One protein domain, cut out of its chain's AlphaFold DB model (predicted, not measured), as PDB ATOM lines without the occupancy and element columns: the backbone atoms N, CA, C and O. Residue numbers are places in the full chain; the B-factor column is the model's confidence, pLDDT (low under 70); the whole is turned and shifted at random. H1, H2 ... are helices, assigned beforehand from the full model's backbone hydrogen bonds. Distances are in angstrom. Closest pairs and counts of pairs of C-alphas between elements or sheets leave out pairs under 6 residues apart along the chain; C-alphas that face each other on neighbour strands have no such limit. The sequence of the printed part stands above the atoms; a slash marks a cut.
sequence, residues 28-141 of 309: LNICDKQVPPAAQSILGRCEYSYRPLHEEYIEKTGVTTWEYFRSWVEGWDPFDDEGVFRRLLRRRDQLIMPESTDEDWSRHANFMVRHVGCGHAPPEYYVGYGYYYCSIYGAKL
ATOM      1  N   LEU A  28     115.944 137.280 147.824       74.81
ATOM      2  CA  LEU A  28     115.614 138.338 148.770       74.81
ATOM      3  C   LEU A  28     114.763 139.377 148.043       74.81
ATOM      4  O   LEU A  28     115.246 140.021 147.115       74.81
ATOM      5  N   ASN A  29     113.502 139.518 148.441       80.69
ATOM      6  CA  ASN A  29     112.602 140.521 147.879       80.69
ATOM      7  C   ASN A  29     111.612 140.987 148.951       80.69
ATOM      8  O   ASN A  29     110.630 140.305 149.244       80.69
ATOM      9  N   ILE A  30     111.888 142.150 149.535       85.00
ATOM     10  CA  ILE A  30     110.984 142.868 150.426       85.00
ATOM     11  C   ILE A  30     110.791 144.287 149.897       85.00
ATOM     12  O   ILE A  30     111.752 145.003 149.620       85.00
ATOM     13  N   CYS A  31     109.527 144.703 149.846       88.75
ATOM     14  CA  CYS A  31     109.116 146.084 149.638       88.75
ATOM     15  C   CYS A  31     108.235 146.534 150.814       88.75
ATOM     16  O   CYS A  31     107.009 146.577 150.713       88.75
ATOM     17  N   ASP A  32     108.855 146.806 151.961       91.31
ATOM     18  CA  ASP A  32     108.152 147.255 153.160       91.31
ATOM     19  C   ASP A  32     108.014 148.779 153.146       91.31
ATOM     20  O   ASP A  32     108.878 149.522 153.613       91.31
ATOM     21  N   LYS A  33     106.899 149.246 152.586       93.69
ATOM     22  CA  LYS A  33     106.575 150.674 152.543       93.69
ATOM     23  C   LYS A  33     106.104 151.232 153.894       93.69
ATOM     24  O   LYS A  33     105.817 152.422 153.982       93.69
ATOM     25  N   GLN A  34     105.996 150.410 154.946       94.38
ATOM     26  CA  GLN A  34     105.673 150.926 156.274       94.38
ATOM     27  C   GLN A  34     106.901 151.570 156.894       94.38
ATOM     28  O   GLN A  34     107.920 150.924 157.136       94.38
ATOM     29  N   VAL A  35     106.779 152.855 157.195       96.06
ATOM     30  CA  VAL A  35     107.854 153.646 157.771       96.06
ATOM     31  C   VAL A  35     107.671 153.698 159.286       96.06
ATOM     32  O   VAL A  35     106.762 154.371 159.771       96.06
ATOM     33  N   PRO A  36     108.502 152.993 160.074       95.81
ATOM     34  CA  PRO A  36     108.438 153.110 161.523       95.81
ATOM     35  C   PRO A  36     108.907 154.508 161.971       95.81
ATOM     36  O   PRO A  36     109.815 155.083 161.347       95.81
ATOM     37  N   PRO A  37     108.336 155.055 163.060       96.25
ATOM     38  CA  PRO A  37     108.774 156.329 163.619       96.25
ATOM     39  C   PRO A  37     110.201 156.218 164.165       96.25
ATOM     40  O   PRO A  37     110.589 155.184 164.721       96.25
ATOM     41  N   ALA A  38     110.983 157.284 164.020       96.31
ATOM     42  CA  ALA A  38     112.319 157.386 164.588       96.31
ATOM     43  C   ALA A  38     112.265 157.569 166.107       96.31
ATOM     44  O   ALA A  38     111.317 158.123 166.665       96.31
ATOM     45  N   ALA A  39     113.335 157.174 166.797       95.31
ATOM     46  CA  ALA A  39     113.464 157.483 168.214       95.31
ATOM     47  C   ALA A  39     113.597 159.000 168.431       95.31
ATOM     48  O   ALA A  39     114.462 159.660 167.854       95.31
ATOM     49  N   GLN A  40     112.838 159.565 169.369       94.19
ATOM     50  CA  GLN A  40     112.948 160.991 169.723       94.19
ATOM     51  C   GLN A  40     114.370 161.415 170.143       94.19
ATOM     52  O   GLN A  40     114.753 162.583 170.021       94.19
ATOM     53  N   SER A  41     115.165 160.459 170.634       92.88
ATOM     54  CA  SER A  41     116.545 160.650 171.077       92.88
ATOM     55  C   SER A  41     117.538 160.897 169.935       92.88
ATOM     56  O   SER A  41     118.594 161.487 170.198       92.88
ATOM     57  N   ILE A  42     117.226 160.481 168.700       91.50
ATOM     58  CA  ILE A  42     118.087 160.702 167.531       91.50
ATOM     59  C   ILE A  42     117.767 162.012 166.798       91.50
ATOM     60  O   ILE A  42     118.630 162.550 166.106       91.50
ATOM     61  N   LEU A  43     116.579 162.587 167.007       92.56
ATOM     62  CA  LEU A  43     116.192 163.854 166.386       92.56
ATOM     63  C   LEU A  43     117.072 165.019 166.863       92.56
ATOM     64  O   LEU A  43     117.277 165.253 168.057       92.56
ATOM     65  N   GLY A  44     117.563 165.796 165.906       89.69
ATOM     66  CA  GLY A  44     118.567 166.837 166.081       89.69
ATOM     67  C   GLY A  44     120.011 166.335 166.041       89.69
ATOM     68  O   GLY A  44     120.914 167.148 166.258       89.69
ATOM     69  N   ARG A  45     120.255 165.047 165.768       88.62
ATOM     70  CA  ARG A  45     121.599 164.475 165.588       88.62
ATOM     71  C   ARG A  45     121.920 164.278 164.110       88.62
ATOM     72  O   ARG A  45     121.026 164.199 163.275       88.62
ATOM     73  N   CYS A  46     123.199 164.195 163.778       83.56
ATOM     74  CA  CYS A  46     123.639 163.971 162.398       83.56
ATOM     75  C   CYS A  46     123.266 162.591 161.876       83.56
ATOM     76  O   CYS A  46     122.997 162.362 160.700       83.56
ATOM     77  N   GLU A  47     123.209 161.675 162.816       86.56
ATOM     78  CA  GLU A  47     123.156 160.251 162.581       86.56
ATOM     79  C   GLU A  47     121.752 159.769 162.239       86.56
ATOM     80  O   GLU A  47     121.605 158.706 161.645       86.56
ATOM     81  N   TYR A  48     120.753 160.621 162.493       90.19
ATOM     82  CA  TYR A  48     119.392 160.481 161.992       90.19
ATOM     83  C   TYR A  48     119.351 160.181 160.491       90.19
ATOM     84  O   TYR A  48     118.588 159.328 160.054       90.19
ATOM     85  N   SER A  49     120.178 160.864 159.702       85.75
ATOM     86  CA  SER A  49     120.073 160.844 158.247       85.75
ATOM     87  C   SER A  49     120.846 159.673 157.611       85.75
ATOM     88  O   SER A  49     120.278 158.963 156.785       85.75
ATOM     89  N   TYR A  50     122.099 159.413 158.021       75.44
ATOM     90  CA  TYR A  50     123.005 158.515 157.272       75.44
ATOM     91  C   TYR A  50     124.036 157.726 158.116       75.44
ATOM     92  O   TYR A  50     125.188 157.570 157.723       75.44
ATOM     93  N   ARG A  51     123.672 157.157 159.272       72.69
ATOM     94  CA  ARG A  51     124.466 156.063 159.885       72.69
ATOM     95  C   ARG A  51     124.239 154.715 159.189       72.69
ATOM     96  O   ARG A  51     123.134 154.487 158.705       72.69
ATOM     97  N   PRO A  52     125.236 153.812 159.143       53.25
ATOM     98  CA  PRO A  52     126.599 153.898 159.695       53.25
ATOM     99  C   PRO A  52     127.622 154.633 158.821       53.25
ATOM    100  O   PRO A  52     128.819 154.639 159.090       53.25
ATOM    101  N   LEU A  53     127.145 155.269 157.766       60.25
ATOM    102  CA  LEU A  53     127.936 155.775 156.661       60.25
ATOM    103  C   LEU A  53     128.707 157.070 156.974       60.25
ATOM    104  O   LEU A  53     129.458 157.570 156.138       60.25
ATOM    105  N   HIS A  54     128.521 157.614 158.180       56.41
ATOM    106  CA  HIS A  54     129.040 158.913 158.592       56.41
ATOM    107  C   HIS A  54     130.574 158.991 158.612       56.41
ATOM    108  O   HIS A  54     131.114 160.024 158.246       56.41
ATOM    109  N   GLU A  55     131.286 157.944 159.024       54.56
ATOM    110  CA  GLU A  55     132.762 157.944 159.037       54.56
ATOM    111  C   GLU A  55     133.322 157.227 157.802       54.56
ATOM    112  O   GLU A  55     134.160 157.779 157.090       54.56
ATOM    113  N   GLU A  56     132.768 156.057 157.463       54.28
ATOM    114  CA  GLU A  56     133.267 155.219 156.370       54.28
ATOM    115  C   GLU A  56     133.155 155.880 154.984       54.28
ATOM    116  O   GLU A  56     134.073 155.711 154.187       54.28
ATOM    117  N   TYR A  57     132.107 156.660 154.664       52.81
ATOM    118  CA  TYR A  57     132.046 157.356 153.364       52.81
ATOM    119  C   TYR A  57     132.770 158.693 153.344       52.81
ATOM    120  O   TYR A  57     133.310 159.043 152.303       52.81
ATOM    121  N   ILE A  58     132.874 159.428 154.451       50.88
ATOM    122  CA  ILE A  58     133.706 160.644 154.467       50.88
ATOM    123  C   ILE A  58     135.173 160.272 154.204       50.88
ATOM    124  O   ILE A  58     135.852 160.951 153.432       50.88
ATOM    125  N   GLU A  59     135.634 159.152 154.764       54.25
ATOM    126  CA  GLU A  59     136.972 158.614 154.514       54.25
ATOM    127  C   GLU A  59     137.113 157.967 153.124       54.25
ATOM    128  O   GLU A  59     138.090 158.248 152.428       54.25
ATOM    129  N   LYS A  60     136.144 157.144 152.675       48.34
ATOM    130  CA  LYS A  60     136.188 156.474 151.354       48.34
ATOM    131  C   LYS A  60     136.017 157.435 150.173       48.34
ATOM    132  O   LYS A  60     136.581 157.183 149.112       48.34
ATOM    133  N   THR A  61     135.228 158.499 150.315       50.84
ATOM    134  CA  THR A  61     134.909 159.397 149.191       50.84
ATOM    135  C   THR A  61     136.048 160.372 148.896       50.84
ATOM    136  O   THR A  61     136.223 160.758 147.744       50.84
ATOM    137  N   GLY A  62     136.840 160.784 149.896       49.50
ATOM    138  CA  GLY A  62     137.912 161.775 149.713       49.50
ATOM    139  C   GLY A  62     137.424 163.121 149.151       49.50
ATOM    140  O   GLY A  62     138.226 163.936 148.692       49.50
ATOM    141  N   VAL A  63     136.107 163.349 149.152       56.03
ATOM    142  CA  VAL A  63     135.475 164.476 148.478       56.03
ATOM    143  C   VAL A  63     135.654 165.742 149.313       56.03
ATOM    144  O   VAL A  63     135.253 165.819 150.472       56.03
ATOM    145  N   THR A  64     136.252 166.764 148.706       57.72
ATOM    146  CA  THR A  64     136.592 168.028 149.379       57.72
ATOM    147  C   THR A  64     135.557 169.136 149.163       57.72
ATOM    148  O   THR A  64     135.618 170.171 149.833       57.72
ATOM    149  N   THR A  65     134.594 168.935 148.257       65.50
ATOM    150  CA  THR A  65     133.597 169.939 147.858       65.50
ATOM    151  C   THR A  65     132.191 169.344 147.765       65.50
ATOM    152  O   THR A  65     131.995 168.160 147.511       65.50
ATOM    153  N   TRP A  66     131.181 170.188 147.977       65.88
ATOM    154  CA  TRP A  66     129.776 169.773 147.967       65.88
ATOM    155  C   TRP A  66     129.289 169.271 146.601       65.88
ATOM    156  O   TRP A  66     128.552 168.293 146.548       65.88
ATOM    157  N   GLU A  67     129.704 169.914 145.510       69.62
ATOM    158  CA  GLU A  67     129.307 169.541 144.143       69.62
ATOM    159  C   GLU A  67     129.729 168.108 143.805       69.62
ATOM    160  O   GLU A  67     128.926 167.306 143.333       69.62
ATOM    161  N   TYR A  68     130.970 167.755 144.140       71.00
ATOM    162  CA  TYR A  68     131.474 166.398 143.957       71.00
ATOM    163  C   TYR A  68     130.762 165.393 144.865       71.00
ATOM    164  O   TYR A  68     130.532 164.261 144.454       71.00
ATOM    165  N   PHE A  69     130.387 165.795 146.085       71.31
ATOM    166  CA  PHE A  69     129.709 164.896 147.020       71.31
ATOM    167  C   PHE A  69     128.304 164.582 146.519       71.31
ATOM    168  O   PHE A  69     127.885 163.432 146.533       71.31
ATOM    169  N   ARG A  70     127.601 165.593 146.009       72.06
ATOM    170  CA  ARG A  70     126.287 165.427 145.393       72.06
ATOM    171  C   ARG A  70     126.343 164.559 144.144       72.06
ATOM    172  O   ARG A  70     125.595 163.596 144.079       72.06
ATOM    173  N   SER A  71     127.263 164.841 143.217       75.00
ATOM    174  CA  SER A  71     127.435 164.008 142.019       75.00
ATOM    175  C   SER A  71     127.737 162.553 142.384       75.00
ATOM    176  O   SER A  71     127.333 161.648 141.661       75.00
ATOM    177  N   TRP A  72     128.435 162.324 143.501       76.19
ATOM    178  CA  TRP A  72     128.660 160.984 144.024       76.19
ATOM    179  C   TRP A  72     127.366 160.363 144.569       76.19
ATOM    180  O   TRP A  72     127.042 159.255 144.160       76.19
ATOM    181  N   VAL A  73     126.604 161.067 145.418       75.12
ATOM    182  CA  VAL A  73     125.316 160.579 145.954       75.12
ATOM    183  C   VAL A  73     124.312 160.254 144.839       75.12
ATOM    184  O   VAL A  73     123.652 159.227 144.927       75.12
ATOM    185  N   GLU A  74     124.223 161.076 143.790       76.75
ATOM    186  CA  GLU A  74     123.306 160.874 142.648       76.75
ATOM    187  C   GLU A  74     123.637 159.618 141.819       76.75
ATOM    188  O   GLU A  74     122.763 159.032 141.185       76.75
ATOM    189  N   GLY A  75     124.908 159.204 141.789       74.19
ATOM    190  CA  GLY A  75     125.374 158.057 141.003       74.19
ATOM    191  C   GLY A  75     125.667 156.800 141.821       74.19
ATOM    192  O   GLY A  75     126.101 155.797 141.255       74.19
ATOM    193  N   TRP A  76     125.509 156.860 143.141       77.88
ATOM    194  CA  TRP A  76     125.911 155.803 144.060       77.88
ATOM    195  C   TRP A  76     124.745 154.860 144.370       77.88
ATOM    196  O   TRP A  76     123.709 155.286 144.875       77.88
ATOM    197  N   ASP A  77     124.942 153.563 144.117       80.25
ATOM    198  CA  ASP A  77     124.039 152.520 144.601       80.25
ATOM    199  C   ASP A  77     124.449 152.092 146.027       80.25
ATOM    200  O   ASP A  77     125.536 151.533 146.229       80.25
ATOM    201  N   PRO A  78     123.608 152.333 147.048       76.00
ATOM    202  CA  PRO A  78     123.926 151.965 148.421       76.00
ATOM    203  C   PRO A  78     123.960 150.452 148.661       76.00
ATOM    204  O   PRO A  78     124.553 150.010 149.647       76.00
ATOM    205  N   PHE A  79     123.366 149.647 147.780       81.06
ATOM    206  CA  PHE A  79     123.370 148.191 147.894       81.06
ATOM    207  C   PHE A  79     124.680 147.550 147.403       81.06
ATOM    208  O   PHE A  79     124.959 146.408 147.777       81.06
ATOM    209  N   ASP A  80     125.517 148.283 146.658       83.00
ATOM    210  CA  ASP A  80     126.798 147.781 146.131       83.00
ATOM    211  C   ASP A  80     127.890 147.622 147.210       83.00
ATOM    212  O   ASP A  80     128.849 146.864 147.027       83.00
ATOM    213  N   ASP A  81     127.771 148.287 148.369       81.31
ATOM    214  CA  ASP A  81     128.694 148.075 149.495       81.31
ATOM    215  C   ASP A  81     128.299 146.813 150.276       81.31
ATOM    216  O   ASP A  81     127.598 146.858 151.290       81.31
ATOM    217  N   GLU A  82     128.771 145.654 149.805       82.62
ATOM    218  CA  GLU A  82     128.429 144.348 150.377       82.62
ATOM    219  C   GLU A  82     128.745 144.251 151.886       82.62
ATOM    220  O   GLU A  82     128.035 143.579 152.642       82.62
ATOM    221  N   GLY A  83     129.793 144.938 152.354       84.88
ATOM    222  CA  GLY A  83     130.180 144.962 153.764       84.88
ATOM    223  C   GLY A  83     129.147 145.677 154.634       84.88
ATOM    224  O   GLY A  83     128.678 145.112 155.633       84.88
ATOM    225  N   VAL A  84     128.763 146.890 154.228       83.62
ATOM    226  CA  VAL A  84     127.710 147.680 154.883       83.62
ATOM    227  C   VAL A  84     126.369 146.962 154.777       83.62
ATOM    228  O   VAL A  84     125.709 146.746 155.795       83.62
ATOM    229  N   PHE A  85     125.993 146.514 153.580       85.94
ATOM    230  CA  PHE A  85     124.712 145.863 153.343       85.94
ATOM    231  C   PHE A  85     124.541 144.608 154.209       85.94
ATOM    232  O   PHE A  85     123.547 144.474 154.924       85.94
ATOM    233  N   ARG A  86     125.549 143.721 154.262       87.44
ATOM    234  CA  ARG A  86     125.514 142.527 155.129       87.44
ATOM    235  C   ARG A  86     125.415 142.881 156.615       87.44
ATOM    236  O   ARG A  86     124.815 142.124 157.378       87.44
ATOM    237  N   ARG A  87     126.027 143.983 157.060       89.00
ATOM    238  CA  ARG A  87     125.945 144.459 158.451       89.00
ATOM    239  C   ARG A  87     124.544 144.953 158.792       89.00
ATOM    240  O   ARG A  87     124.003 144.505 159.799       89.00
ATOM    241  N   LEU A  88     123.958 145.792 157.941       90.25
ATOM    242  CA  LEU A  88     122.593 146.289 158.112       90.25
ATOM    243  C   LEU A  88     121.577 145.145 158.079       90.25
ATOM    244  O   LEU A  88     120.715 145.059 158.950       90.25
ATOM    245  N   LEU A  89     121.733 144.202 157.147       89.25
ATOM    246  CA  LEU A  89     120.839 143.053 157.017       89.25
ATOM    247  C   LEU A  89     120.818 142.180 158.284       89.25
ATOM    248  O   LEU A  89     119.751 141.742 158.706       89.25
ATOM    249  N   ARG A  90     121.970 141.978 158.944       90.38
ATOM    250  CA  ARG A  90     122.049 141.247 160.227       90.38
ATOM    251  C   ARG A  90     121.305 141.934 161.373       90.38
ATOM    252  O   ARG A  90     120.956 141.258 162.334       90.38
ATOM    253  N   ARG A  91     121.095 143.248 161.281       91.38
ATOM    254  CA  ARG A  91     120.397 144.064 162.284       91.38
ATOM    255  C   ARG A  91     118.999 144.483 161.847       91.38
ATOM    256  O   ARG A  91     118.372 145.306 162.509       91.38
ATOM    257  N   ARG A  92     118.504 143.960 160.720       90.94
ATOM    258  CA  ARG A  92     117.254 144.411 160.099       90.94
ATOM    259  C   ARG A  92     116.119 144.508 161.108       90.94
ATOM    260  O   ARG A  92     115.472 145.545 161.183       90.94
ATOM    261  N   ASP A  93     115.902 143.446 161.880       89.81
ATOM    262  CA  ASP A  93     114.776 143.371 162.808       89.81
ATOM    263  C   ASP A  93     114.848 144.452 163.883       89.81
ATOM    264  O   ASP A  93     113.806 144.948 164.293       89.81
ATOM    265  N   GLN A  94     116.051 144.866 164.297       93.81
ATOM    266  CA  GLN A  94     116.250 145.999 165.197       93.81
ATOM    267  C   GLN A  94     116.050 147.334 164.482       93.81
ATOM    268  O   GLN A  94     115.443 148.244 165.042       93.81
ATOM    269  N   LEU A  95     116.539 147.459 163.250       93.12
ATOM    270  CA  LEU A  95     116.508 148.702 162.479       93.12
ATOM    271  C   LEU A  95     115.096 149.105 162.030       93.12
ATOM    272  O   LEU A  95     114.842 150.295 161.850       93.12
ATOM    273  N   ILE A  96     114.177 148.147 161.878       93.12
ATOM    274  CA  ILE A  96     112.777 148.396 161.486       93.12
ATOM    275  C   ILE A  96     111.809 148.519 162.671       93.12
ATOM    276  O   ILE A  96     110.605 148.676 162.464       93.12
ATOM    277  N   MET A  97     112.294 148.428 163.913       93.00
ATOM    278  CA  MET A  97     111.430 148.664 165.069       93.00
ATOM    279  C   MET A  97     111.041 150.147 165.159       93.00
ATOM    280  O   MET A  97     111.901 151.010 164.952       93.00
ATOM    281  N   PRO A  98     109.782 150.454 165.525       94.88
ATOM    282  CA  PRO A  98     109.410 151.786 165.986       94.88
ATOM    283  C   PRO A  98     110.353 152.251 167.093       94.88
ATOM    284  O   PRO A  98     110.664 151.480 168.000       94.88
ATOM    285  N   GLU A  99     110.803 153.499 167.000       94.88
ATOM    286  CA  GLU A  99     111.696 154.131 167.973       94.88
ATOM    287  C   GLU A  99     112.994 153.350 168.236       94.88
ATOM    288  O   GLU A  99     113.543 153.376 169.339       94.88
ATOM    289  N   SER A 100     113.506 152.653 167.217       94.00
ATOM    290  CA  SER A 100     114.762 151.919 167.332       94.00
ATOM    291  C   SER A 100     115.912 152.823 167.778       94.00
ATOM    292  O   SER A 100     116.126 153.919 167.255       94.00
ATOM    293  N   THR A 101     116.674 152.332 168.751       92.38
ATOM    294  CA  THR A 101     117.888 152.972 169.265       92.38
ATOM    295  C   THR A 101     119.147 152.201 168.878       92.38
ATOM    296  O   THR A 101     120.170 152.342 169.549       92.38
ATOM    297  N   ASP A 102     119.069 151.330 167.866       93.25
ATOM    298  CA  ASP A 102     120.244 150.611 167.374       93.25
ATOM    299  C   ASP A 102     121.316 151.610 166.911       93.25
ATOM    300  O   ASP A 102     121.017 152.663 166.348       93.25
ATOM    301  N   GLU A 103     122.581 151.299 167.174       89.88
ATOM    302  CA  GLU A 103     123.697 152.191 166.850       89.88
ATOM    303  C   GLU A 103     123.871 152.414 165.342       89.88
ATOM    304  O   GLU A 103     124.337 153.487 164.950       89.88
ATOM    305  N   ASP A 104     123.449 151.438 164.528       90.56
ATOM    306  CA  ASP A 104     123.462 151.483 163.065       90.56
ATOM    307  C   ASP A 104     122.186 152.121 162.482       90.56
ATOM    308  O   ASP A 104     122.041 152.205 161.262       90.56
ATOM    309  N   TRP A 105     121.254 152.587 163.326       93.19
ATOM    310  CA  TRP A 105     120.006 153.189 162.864       93.19
ATOM    311  C   TRP A 105     120.222 154.564 162.226       93.19
ATOM    312  O   TRP A 105     120.870 155.452 162.786       93.19
ATOM    313  N   SER A 106     119.606 154.744 161.059       93.00
ATOM    314  CA  SER A 106     119.353 156.017 160.386       93.00
ATOM    315  C   SER A 106     118.161 155.860 159.448       93.00
ATOM    316  O   SER A 106     117.771 154.732 159.137       93.00
ATOM    317  N   ARG A 107     117.611 156.961 158.934       93.81
ATOM    318  CA  ARG A 107     116.569 156.924 157.901       93.81
ATOM    319  C   ARG A 107     117.036 156.194 156.644       93.81
ATOM    320  O   ARG A 107     116.298 155.360 156.128       93.81
ATOM    321  N   HIS A 108     118.281 156.415 156.224       92.25
ATOM    322  CA  HIS A 108     118.873 155.683 155.108       92.25
ATOM    323  C   HIS A 108     118.965 154.172 155.383       92.25
ATOM    324  O   HIS A 108     118.461 153.371 154.599       92.25
ATOM    325  N   ALA A 109     119.548 153.765 156.515       92.69
ATOM    326  CA  ALA A 109     119.696 152.350 156.860       92.69
ATOM    327  C   ALA A 109     118.339 151.655 157.049       92.69
ATOM    328  O   ALA A 109     118.147 150.535 156.578       92.69
ATOM    329  N   ASN A 110     117.389 152.334 157.700       94.88
ATOM    330  CA  ASN A 110     116.018 151.866 157.875       94.88
ATOM    331  C   ASN A 110     115.323 151.637 156.525       94.88
ATOM    332  O   ASN A 110     114.686 150.601 156.351       94.88
ATOM    333  N   PHE A 111     115.478 152.558 155.567       94.56
ATOM    334  CA  PHE A 111     114.956 152.399 154.211       94.56
ATOM    335  C   PHE A 111     115.577 151.185 153.513       94.56
ATOM    336  O   PHE A 111     114.865 150.311 153.020       94.56
ATOM    337  N   MET A 112     116.911 151.087 153.514       92.25
ATOM    338  CA  MET A 112     117.631 150.018 152.816       92.25
ATOM    339  C   MET A 112     117.165 148.622 153.234       92.25
ATOM    340  O   MET A 112     116.915 147.765 152.388       92.25
ATOM    341  N   VAL A 113     117.018 148.377 154.540       92.12
ATOM    342  CA  VAL A 113     116.619 147.053 155.050       92.12
ATOM    343  C   VAL A 113     115.125 146.750 154.871       92.12
ATOM    344  O   VAL A 113     114.708 145.596 155.024       92.12
ATOM    345  N   ARG A 114     114.316 147.766 154.538       93.19
ATOM    346  CA  ARG A 114     112.906 147.629 154.148       93.19
ATOM    347  C   ARG A 114     112.713 147.405 152.648       93.19
ATOM    348  O   ARG A 114     111.708 146.814 152.269       93.19
ATOM    349  N   HIS A 115     113.671 147.802 151.815       92.12
ATOM    350  CA  HIS A 115     113.554 147.786 150.352       92.12
ATOM    351  C   HIS A 115     114.542 146.840 149.648       92.12
ATOM    352  O   HIS A 115     114.967 147.086 148.520       92.12
ATOM    353  N   VAL A 116     114.886 145.716 150.280       88.81
ATOM    354  CA  VAL A 116     115.830 144.734 149.726       88.81
ATOM    355  C   VAL A 116     115.253 144.046 148.486       88.81
ATOM    356  O   VAL A 116     114.271 143.319 148.584       88.81
ATOM    357  N   GLY A 117     115.894 144.223 147.329       82.81
ATOM    358  CA  GLY A 117     115.561 143.485 146.102       82.81
ATOM    359  C   GLY A 117     114.273 143.928 145.396       82.81
ATOM    360  O   GLY A 117     113.866 143.283 144.433       82.81
ATOM    361  N   CYS A 118     113.645 145.028 145.834       86.62
ATOM    362  CA  CYS A 118     112.411 145.548 145.228       86.62
ATOM    363  C   CYS A 118     112.622 146.693 144.219       86.62
ATOM    364  O   CYS A 118     111.663 147.136 143.594       86.62
ATOM    365  N   GLY A 119     113.864 147.165 144.053       87.06
ATOM    366  CA  GLY A 119     114.233 148.189 143.068       87.06
ATOM    367  C   GLY A 119     114.043 149.641 143.517       87.06
ATOM    368  O   GLY A 119     114.362 150.543 142.748       87.06
ATOM    369  N   HIS A 120     113.562 149.893 144.738       90.88
ATOM    370  CA  HIS A 120     113.552 151.248 145.294       90.88
ATOM    371  C   HIS A 120     114.923 151.624 145.862       90.88
ATOM    372  O   HIS A 120     115.538 150.843 146.592       90.88
ATOM    373  N   ALA A 121     115.362 152.847 145.568       89.12
ATOM    374  CA  ALA A 121     116.557 153.450 146.140       89.12
ATOM    375  C   ALA A 121     116.167 154.429 147.261       89.12
ATOM    376  O   ALA A 121     115.129 155.084 147.152       89.12
ATOM    377  N   PRO A 122     116.965 154.542 148.337       89.44
ATOM    378  CA  PRO A 122     116.708 155.528 149.376       89.44
ATOM    379  C   PRO A 122     116.776 156.942 148.792       89.44
ATOM    380  O   PRO A 122     117.664 157.209 147.978       89.44
ATOM    381  N   PRO A 123     115.912 157.870 149.242       89.81
ATOM    382  CA  PRO A 123     115.995 159.263 148.837       89.81
ATOM    383  C   PRO A 123     117.402 159.835 149.025       89.81
ATOM    384  O   PRO A 123     117.991 159.737 150.109       89.81
ATOM    385  N   GLU A 124     117.911 160.513 147.996       84.00
ATOM    386  CA  GLU A 124     119.226 161.169 148.004       84.00
ATOM    387  C   GLU A 124     119.331 162.180 149.147       84.00
ATOM    388  O   GLU A 124     120.404 162.393 149.717       84.00
ATOM    389  N   TYR A 125     118.192 162.769 149.529       84.56
ATOM    390  CA  TYR A 125     118.093 163.678 150.658       84.56
ATOM    391  C   TYR A 125     118.653 163.050 151.945       84.56
ATOM    392  O   TYR A 125     119.371 163.724 152.675       84.56
ATOM    393  N   TYR A 126     118.435 161.761 152.226       87.44
ATOM    394  CA  TYR A 126     118.930 161.154 153.466       87.44
ATOM    395  C   TYR A 126     120.461 161.180 153.599       87.44
ATOM    396  O   TYR A 126     120.964 161.332 154.706       87.44
ATOM    397  N   VAL A 127     121.223 161.104 152.507       79.44
ATOM    398  CA  VAL A 127     122.700 161.117 152.570       79.44
ATOM    399  C   VAL A 127     123.264 162.478 152.186       79.44
ATOM    400  O   VAL A 127     124.071 163.043 152.928       79.44
ATOM    401  N   GLY A 128     122.770 163.048 151.085       73.19
ATOM    402  CA  GLY A 128     123.128 164.373 150.590       73.19
ATOM    403  C   GLY A 128     122.960 165.449 151.660       73.19
ATOM    404  O   GLY A 128     123.915 166.097 152.096       73.19
ATOM    405  N   TYR A 129     121.721 165.610 152.118       71.25
ATOM    406  CA  TYR A 129     121.350 166.670 153.046       71.25
ATOM    407  C   TYR A 129     121.958 166.477 154.431       71.25
ATOM    408  O   TYR A 129     122.477 167.424 155.031       71.25
ATOM    409  N   GLY A 130     121.912 165.239 154.932       72.00
ATOM    410  CA  GLY A 130     122.475 164.905 156.230       72.00
ATOM    411  C   GLY A 130     123.941 165.326 156.311       72.00
ATOM    412  O   GLY A 130     124.331 166.030 157.247       72.00
ATOM    413  N   TYR A 131     124.737 164.962 155.301       73.69
ATOM    414  CA  TYR A 131     126.146 165.335 155.245       73.69
ATOM    415  C   TYR A 131     126.335 166.848 155.208       73.69
ATOM    416  O   TYR A 131     127.156 167.381 155.958       73.69
ATOM    417  N   TYR A 132     125.572 167.555 154.374       72.69
ATOM    418  CA  TYR A 132     125.677 169.006 154.260       72.69
ATOM    419  C   TYR A 132     125.433 169.710 155.600       72.69
ATOM    420  O   TYR A 132     126.232 170.552 156.022       72.69
ATOM    421  N   TYR A 133     124.382 169.329 156.327       72.88
ATOM    422  CA  TYR A 133     124.077 169.947 157.619       72.88
ATOM    423  C   TYR A 133     125.115 169.641 158.686       72.88
ATOM    424  O   TYR A 133     125.440 170.490 159.517       72.88
ATOM    425  N   CYS A 134     125.652 168.434 158.674       75.12
ATOM    426  CA  CYS A 134     126.589 167.995 159.691       75.12
ATOM    427  C   CYS A 134     127.997 168.528 159.465       75.12
ATOM    428  O   CYS A 134     128.628 169.020 160.401       75.12
ATOM    429  N   SER A 135     128.457 168.527 158.218       70.31
ATOM    430  CA  SER A 135     129.781 169.022 157.855       70.31
ATOM    431  C   SER A 135     129.816 170.549 157.719       70.31
ATOM    432  O   SER A 135     130.639 171.210 158.354       70.31
ATOM    433  N   ILE A 136     128.923 171.142 156.919       68.12
ATOM    434  CA  ILE A 136     128.980 172.567 156.568       68.12
ATOM    435  C   ILE A 136     128.335 173.416 157.659       68.12
ATOM    436  O   ILE A 136     128.995 174.297 158.215       68.12
ATOM    437  N   TYR A 137     127.082 173.130 158.018       68.62
ATOM    438  CA  TYR A 137     126.391 173.889 159.064       68.62
ATOM    439  C   TYR A 137     126.986 173.591 160.451       68.62
ATOM    440  O   TYR A 137     127.310 174.514 161.199       68.62
ATOM    441  N   GLY A 138     127.222 172.315 160.766       70.06
ATOM    442  CA  GLY A 138     127.765 171.870 162.050       70.06
ATOM    443  C   GLY A 138     129.230 172.244 162.283       70.06
ATOM    444  O   GLY A 138     129.530 172.931 163.255       70.06
ATOM    445  N   ALA A 139     130.158 171.810 161.427       69.69
ATOM    446  CA  ALA A 139     131.587 171.986 161.710       69.69
ATOM    447  C   ALA A 139     132.143 173.355 161.277       69.69
ATOM    448  O   ALA A 139     133.056 173.869 161.921       69.69
ATOM    449  N   LYS A 140     131.610 173.967 160.205       74.88
ATOM    450  CA  LYS A 140     132.174 175.207 159.627       74.88
ATOM    451  C   LYS A 140     131.390 176.467 159.988       74.88
ATOM    452  O   LYS A 140     131.986 177.483 160.348       74.88
ATOM    453  N   LEU A 141     130.065 176.456 159.845       81.69
ATOM    454  CA  LEU A 141     129.242 177.638 160.113       81.69
ATOM    455  C   LEU A 141     129.061 177.876 161.614       81.69
ATOM    456  O   LEU A 141     129.258 179.004 162.054       81.69
TER     457      LEU A 141
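This is residues 28 to 141 of the 309 residues of an uncharacterized protein of Halomonas sp. hl-4 (UniProt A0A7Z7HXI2). Two small groups of helices meet end to end: H6 with H4 and H5 packed on it makes one, and the long H7 with H3 alongside residues 124 to 132 makes the other. H6 and H7 start beside each other and point away from each other, with the short H1 at the junction, H2 near H7, and the unnamed stretch 28 to 46 running round the outside. The 114 printed residues hold seven named helices, H1 to H7 in chain order, and no named strand; the class is all helix. The whole is compact, with a radius of gyration of the C-alphas of 13.7 A and spans of 37 by 30 by 21 A.

Start at Leu 28, C-alpha (115.614, 138.338, 148.770), and pass 19 residues with no named element. Find C-alpha 47 at (123.156, 160.251, 162.581), where H1, residues 47 to 50, begins; it is 5.6 A long. H2 is residues 53 to 61, 10.8 A; H3 is residues 66 to 75, 14.3 A; H4 is residues 82 to 90, 12.1 A. H5, residues 92 to 95, is 5.0 A and H6, residues 107 to 114, is 10.7 A. H7 runs 22.8 A from residue 124 to residue 141, ending at C-alpha (129.242, 177.638, 160.113).

Begin at the hub, H6, which touches four helices. Its closest C-alphas to H1 are Arg 107 and Ser 49, 5.3 A; to H5, Asn 110 and Leu 95, 5.6 A. H4 and H6 only just touch, with 3 pairs of C-alphas within 8 A, the closest Leu 89 and Val 113 at 6.1 A, and stand about perpendicular at 75 degrees. H6 and H7 form a helical hairpin, opposite ways at a shallow tilt of 23 degrees; they only just touch, with 3 pairs within 8 A, the closest C-alphas being those of His 108 and Tyr 126, 5.7 A. H7 touches H1 with residues 126 to 131 alone, closest at the C-alphas of Ser 49 and Tyr 126, 4.9 A. H3 and H7 touch at a shallow tilt of 16 degrees, opposite ways, with the C-alphas of Arg 70 and Gly 128 6.2 A apart. H2 is close to H7 but not clearly touching, its closest C-alphas His 54 and Tyr 131 at 7.8 A. In H3, H4 and H6 every O i to N i+4 pair is within hydrogen-bond range, in H2 4 of 5 and in H7 11 of 14; H1 and H5 are too short for such a pair.

The C-alphas farthest apart are those of Leu 28 and Leu 141, 43.1 A. The printed part has no cut. The link from H5 to H6, 11 residues, is long. The model's mean pLDDT over the printed part is 81.2; residues 52 to 67, 136 to 137 and 139 are under 70.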